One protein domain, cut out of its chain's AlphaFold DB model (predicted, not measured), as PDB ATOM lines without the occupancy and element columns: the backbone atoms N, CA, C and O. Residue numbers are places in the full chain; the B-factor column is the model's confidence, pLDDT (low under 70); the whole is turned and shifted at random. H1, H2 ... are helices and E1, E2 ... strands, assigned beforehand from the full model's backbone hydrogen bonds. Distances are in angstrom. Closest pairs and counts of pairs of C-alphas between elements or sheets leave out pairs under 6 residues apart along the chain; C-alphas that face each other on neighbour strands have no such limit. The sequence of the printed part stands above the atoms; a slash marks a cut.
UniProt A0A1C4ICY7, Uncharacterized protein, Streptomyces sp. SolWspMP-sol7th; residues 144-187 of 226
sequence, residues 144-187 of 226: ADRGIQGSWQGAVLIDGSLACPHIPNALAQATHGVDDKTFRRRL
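This is residues 144 to 187 of the 226 residues of an uncharacterized protein of Streptomyces sp. SolWspMP-sol7th (UniProt A0A1C4ICY7). A small three-stranded sheet makes one end of an elongated shape and helix H2 the other, with the short helix H1 beside the sheet. The printed part has 44 residues, with named elements in the order E1, E2, E3, H1, H2, mixed helices and strands. E1, E2, E3 form a meander, each strand the antiparallel neighbour of the one before. The whole is only just compact, close to loose, with radius of gyration of the C-alphas 10.8 A and spans of 33 by 17 by 14 A.

E1, residues 148 to 152, and E2, residues 155 to 158, form a hairpin at 152 degrees; N 149 and O 157, 2.8 A apart, are within hydrogen-bond range. E2 and E3, residues 161 to 163, form another at 133 degrees, with N 158 and O 161 at 2.8 A. H1, residues 169 to 172, only grazes the sheet; its closest C-alphas with E1 are Ala 172 and Ile 148, 6.2 A. H2, residues 180 to 187, is apart from H1 and not on the sheet. Every O i to N i+4 pair in H2 is within hydrogen-bond range; H1 is too short for one.

E1, 11.7 A long, begins at C-alpha 148 (11.534, 41.403, -26.796). H2, 10.6 A long, ends at C-alpha 187 (28.857, 34.567, -29.200).

The farthest C-alphas, Gln 153 and Lys 181, are 33.2 A apart. The printed part has no cut and no long link. Residue 187 alone is under pLDDT 70.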
ATOM      1  N   ALA A 144      16.697  44.764 -35.892       87.06
ATOM      2  CA  ALA A 144      15.486  45.429 -35.406       87.06
ATOM      3  C   ALA A 144      14.437  44.469 -34.814       87.06
ATOM      4  O   ALA A 144      13.610  44.897 -34.021       87.06
ATOM      5  N   ASP A 145      14.488  43.183 -35.174       87.62
ATOM      6  CA  ASP A 145      13.531  42.159 -34.732       87.62
ATOM      7  C   ASP A 145      14.072  41.334 -33.544       87.62
ATOM      8  O   ASP A 145      13.443  40.360 -33.127       87.62
ATOM      9  N   ARG A 146      15.261  41.676 -33.027       89.88
ATOM     10  CA  ARG A 146      15.897  41.046 -31.854       89.88
ATOM     11  C   ARG A 146      15.412  41.669 -30.547       89.88
ATOM     12  O   ARG A 146      14.937  42.798 -30.535       89.88
ATOM     13  N   GLY A 147      15.600  40.965 -29.438       90.19
ATOM     14  CA  GLY A 147      15.137  41.371 -28.114       90.19
ATOM     15  C   GLY A 147      13.701  40.920 -27.860       90.19
ATOM     16  O   GLY A 147      13.308  39.826 -28.269       90.19
ATOM     17  N   ILE A 148      12.917  41.742 -27.156       91.50
ATOM     18  CA  ILE A 148      11.534  41.403 -26.796       91.50
ATOM     19  C   ILE A 148      10.633  41.461 -28.033       91.50
ATOM     20  O   ILE A 148      10.398  42.524 -28.599       91.50
ATOM     21  N   GLN A 149      10.065  40.315 -28.395       89.81
ATOM     22  CA  GLN A 149       9.198  40.139 -29.566       89.81
ATOM     23  C   GLN A 149       7.717  40.014 -29.195       89.81
ATOM     24  O   GLN A 149       6.840  40.191 -30.037       89.81
ATOM     25  N   GLY A 150       7.417  39.673 -27.941       90.56
ATOM     26  CA  GLY A 150       6.046  39.493 -27.476       90.56
ATOM     27  C   GLY A 150       5.965  38.776 -26.137       90.56
ATOM     28  O   GLY A 150       6.937  38.707 -25.387       90.56
ATOM     29  N   SER A 151       4.794  38.221 -25.830       93.00
ATOM     30  CA  SER A 151       4.586  37.404 -24.636       93.00
ATOM     31  C   SER A 151       3.601  36.266 -24.900       93.00
ATOM     32  O   SER A 151       2.757  36.348 -25.791       93.00
ATOM     33  N   TRP A 152       3.720  35.189 -24.130       91.38
ATOM     34  CA  TRP A 152       2.822  34.041 -24.174       91.38
ATOM     35  C   TRP A 152       2.589  33.504 -22.766       91.38
ATOM     36  O   TRP A 152       3.536  33.106 -22.094       91.38
ATOM     37  N   GLN A 153       1.330  33.485 -22.316       92.94
ATOM     38  CA  GLN A 153       0.944  33.012 -20.974       92.94
ATOM     39  C   GLN A 153       1.807  33.603 -19.839       92.94
ATOM     40  O   GLN A 153       2.187  32.912 -18.898       92.94
ATOM     41  N   GLY A 154       2.155  34.890 -19.946       91.62
ATOM     42  CA  GLY A 154       2.994  35.591 -18.972       91.62
ATOM     43  C   GLY A 154       4.502  35.382 -19.139       91.62
ATOM     44  O   GLY A 154       5.263  36.107 -18.516       91.62
ATOM     45  N   ALA A 155       4.965  34.466 -19.992       94.25
ATOM     46  CA  ALA A 155       6.368  34.409 -20.397       94.25
ATOM     47  C   ALA A 155       6.657  35.464 -21.472       94.25
ATOM     48  O   ALA A 155       5.813  35.727 -22.328       94.25
ATOM     49  N   VAL A 156       7.851  36.057 -21.453       94.69
ATOM     50  CA  VAL A 156       8.276  37.047 -22.456       94.69
ATOM     51  C   VAL A 156       9.037  36.320 -23.559       94.69
ATOM     52  O   VAL A 156       9.918  35.514 -23.272       94.69
ATOM     53  N   LEU A 157       8.686  36.570 -24.818       92.62
ATOM     54  CA  LEU A 157       9.374  36.015 -25.979       92.62
ATOM     55  C   LEU A 157      10.558  36.915 -26.337       92.62
ATOM     56  O   LEU A 157      10.357  38.079 -26.680       92.62
ATOM     57  N   ILE A 158      11.767  36.369 -26.251       92.81
ATOM     58  CA  ILE A 158      13.030  37.064 -26.501       92.81
ATOM     59  C   ILE A 158      13.841  36.238 -27.493       92.81
ATOM     60  O   ILE A 158      14.129  35.072 -27.221       92.81
ATOM     61  N   ASP A 159      14.185  36.817 -28.645       88.06
ATOM     62  CA  ASP A 159      14.964  36.151 -29.705       88.06
ATOM     63  C   ASP A 159      14.448  34.735 -30.057       88.06
ATOM     64  O   ASP A 159      15.205  33.778 -30.232       88.06
ATOM     65  N   GLY A 160      13.123  34.569 -30.108       85.38
ATOM     66  CA  GLY A 160      12.462  33.296 -30.407       85.38
ATOM     67  C   GLY A 160      12.362  32.300 -29.241       85.38
ATOM     68  O   GLY A 160      11.793  31.220 -29.429       85.38
ATOM     69  N   SER A 161      12.854  32.646 -28.046       87.44
ATOM     70  CA  SER A 161      12.805  31.818 -26.831       87.44
ATOM     71  C   SER A 161      11.927  32.439 -25.744       87.44
ATOM     72  O   SER A 161      11.912  33.651 -25.558       87.44
ATOM     73  N   LEU A 162      11.186  31.614 -24.999       91.56
ATOM     74  CA  LEU A 162      10.388  32.091 -23.866       91.56
ATOM     75  C   LEU A 162      11.260  32.213 -22.613       91.56
ATOM     76  O   LEU A 162      11.901  31.248 -22.199       91.56
ATOM     77  N   ALA A 163      11.235  33.389 -21.997       93.19
ATOM     78  CA  ALA A 163      11.932  33.709 -20.764       93.19
ATOM     79  C   ALA A 163      10.949  34.041 -19.632       93.19
ATOM     80  O   ALA A 163       9.783  34.382 -19.853       93.19
ATOM     81  N   CYS A 164      11.448  33.955 -18.396       93.44
ATOM     82  CA  CYS A 164      10.708  34.373 -17.208       93.44
ATOM     83  C   CYS A 164      10.306  35.856 -17.326       93.44
ATOM     84  O   CYS A 164      11.163  36.667 -17.680       93.44
ATOM     85  N   PRO A 165       9.066  36.248 -16.969       92.56
ATOM     86  CA  PRO A 165       8.646  37.652 -16.997       92.56
ATOM     87  C   PRO A 165       9.485  38.581 -16.120       92.56
ATOM     88  O   PRO A 165       9.533  39.777 -16.376       92.56
ATOM     89  N   HIS A 166      10.155  38.044 -15.099       93.00
ATOM     90  CA  HIS A 166      11.011  38.814 -14.196       93.00
ATOM     91  C   HIS A 166      12.441  39.002 -14.728       93.00
ATOM     92  O   HIS A 166      13.309  39.462 -13.987       93.00
ATOM     93  N   ILE A 167      12.720  38.633 -15.983       93.50
ATOM     94  CA  ILE A 167      14.019  38.913 -16.595       93.50
ATOM     95  C   ILE A 167      14.288  40.433 -16.582       93.50
ATOM     96  O   ILE A 167      13.438  41.211 -17.021       93.50
ATOM     97  N   PRO A 168      15.453  40.891 -16.082       94.25
ATOM     98  CA  PRO A 168      15.802  42.305 -16.112       94.25
ATOM     99  C   PRO A 168      15.767  42.857 -17.537       94.25
ATOM    100  O   PRO A 168      16.313  42.246 -18.456       94.25
ATOM    101  N   ASN A 169      15.192  44.048 -17.714       90.81
ATOM    102  CA  ASN A 169      15.026  44.662 -19.037       90.81
ATOM    103  C   ASN A 169      16.363  44.804 -19.797       90.81
ATOM    104  O   ASN A 169      16.434  44.551 -20.995       90.81
ATOM    105  N   ALA A 170      17.452  45.103 -19.081       91.19
ATOM    106  CA  ALA A 170      18.793  45.174 -19.662       91.19
ATOM    107  C   ALA A 170      19.240  43.857 -20.326       91.19
ATOM    108  O   ALA A 170      19.904  43.892 -21.357       91.19
ATOM    109  N   LEU A 171      18.859  42.703 -19.763       90.44
ATOM    110  CA  LEU A 171      19.130  41.394 -20.365       90.44
ATOM    111  C   LEU A 171      18.136  41.080 -21.482       90.44
ATOM    112  O   LEU A 171      18.529  40.545 -22.514       90.44
ATOM    113  N   ALA A 172      16.869  41.452 -21.301       90.94
ATOM    114  CA  ALA A 172      15.824  41.189 -22.283       90.94
ATOM    115  C   ALA A 172      16.027  41.930 -23.613       90.94
ATOM    116  O   ALA A 172      15.612  41.446 -24.661       90.94
ATOM    117  N   GLN A 173      16.685  43.088 -23.565       90.81
ATOM    118  CA  GLN A 173      16.987  43.927 -24.724       90.81
ATOM    119  C   GLN A 173      18.472  43.898 -25.114       90.81
ATOM    120  O   GLN A 173      18.903  44.690 -25.949       90.81
ATOM    121  N   ALA A 174      19.280  42.997 -24.542       90.06
ATOM    122  CA  ALA A 174      20.735  42.978 -24.746       90.06
ATOM    123  C   ALA A 174      21.162  42.794 -26.217       90.06
ATOM    124  O   ALA A 174      22.277  43.162 -26.605       90.06
ATOM    125  N   THR A 175      20.287  42.194 -27.023       89.06
ATOM    126  CA  THR A 175      20.498  41.852 -28.435       89.06
ATOM    127  C   THR A 175      19.790  42.809 -29.395       89.06
ATOM    128  O   THR A 175      20.104  42.814 -30.588       89.06
ATOM    129  N   HIS A 176      18.884  43.649 -28.889       90.88
ATOM    130  CA  HIS A 176      18.086  44.571 -29.689       90.88
ATOM    131  C   HIS A 176      18.972  45.629 -30.358       90.88
ATOM    132  O   HIS A 176      19.772  46.302 -29.704       90.88
ATOM    133  N   GLY A 177      18.844  45.782 -31.678       87.69
ATOM    134  CA  GLY A 177      19.609  46.749 -32.471       87.69
ATOM    135  C   GLY A 177      21.096  46.418 -32.645       87.69
ATOM    136  O   GLY A 177      21.807  47.162 -33.318       87.69
ATOM    137  N   VAL A 178      21.583  45.308 -32.081       87.94
ATOM    138  CA  VAL A 178      22.975  44.875 -32.250       87.94
ATOM    139  C   VAL A 178      23.153  44.323 -33.660       87.94
ATOM    140  O   VAL A 178      22.406  43.437 -34.081       87.94
ATOM    141  N   ASP A 179      24.156  44.817 -34.386       87.00
ATOM    142  CA  ASP A 179      24.466  44.335 -35.729       87.00
ATOM    143  C   ASP A 179      24.966  42.880 -35.719       87.00
ATOM    144  O   ASP A 179      25.440  42.343 -34.714       87.00
ATOM    145  N   ASP A 180      24.874  42.218 -36.868       83.50
ATOM    146  CA  ASP A 180      25.192  40.795 -37.003       83.50
ATOM    147  C   ASP A 180      26.639  40.450 -36.683       83.50
ATOM    148  O   ASP A 180      26.920  39.376 -36.150       83.50
ATOM    149  N   LYS A 181      27.570  41.341 -37.029       84.06
ATOM    150  CA  LYS A 181      28.996  41.104 -36.830       84.06
ATOM    151  C   LYS A 181      29.321  41.181 -35.345       84.06
ATOM    152  O   LYS A 181      29.992  40.291 -34.824       84.06
ATOM    153  N   THR A 182      28.801  42.194 -34.658       84.44
ATOM    154  CA  THR A 182      28.953  42.345 -33.208       84.44
ATOM    155  C   THR A 182      28.272  41.207 -32.456       84.44
ATOM    156  O   THR A 182      28.862  40.657 -31.525       84.44
ATOM    157  N   PHE A 183      27.068  40.809 -32.873       81.06
ATOM    158  CA  PHE A 183      26.339  39.704 -32.256       81.06
ATOM    159  C   PHE A 183      27.103  38.376 -32.369       81.06
ATOM    160  O   PHE A 183      27.311  37.702 -31.360       81.06
ATOM    161  N   ARG A 184      27.599  38.031 -33.568       77.81
ATOM    162  CA  ARG A 184      28.393  36.808 -33.784       77.81
ATOM    163  C   ARG A 184      29.698  36.820 -32.989       77.81
ATOM    164  O   ARG A 184      30.009  35.824 -32.350       77.81
ATOM    165  N   ARG A 185      30.405  37.957 -32.945       78.44
ATOM    166  CA  ARG A 185      31.647  38.082 -32.164       78.44
ATOM    167  C   ARG A 185      31.413  37.847 -30.671       78.44
ATOM    168  O   ARG A 185      32.156  37.093 -30.063       78.44
ATOM    169  N   ARG A 186      30.351  38.424 -30.091       71.12
ATOM    170  CA  ARG A 186      29.994  38.185 -28.678       71.12
ATOM    171  C   ARG A 186      29.713  36.711 -28.392       71.12
ATOM    172  O   ARG A 186      30.026  36.238 -27.307       71.12
ATOM    173  N   LEU A 187      29.112  35.997 -29.343       67.81
ATOM    174  CA  LEU A 187      28.857  34.567 -29.200       67.81
ATOM    175  C   LEU A 187      30.162  33.760 -29.218       67.81
ATOM    176  O   LEU A 187      30.299  32.812 -28.451       67.81
TER     177      LEU A 187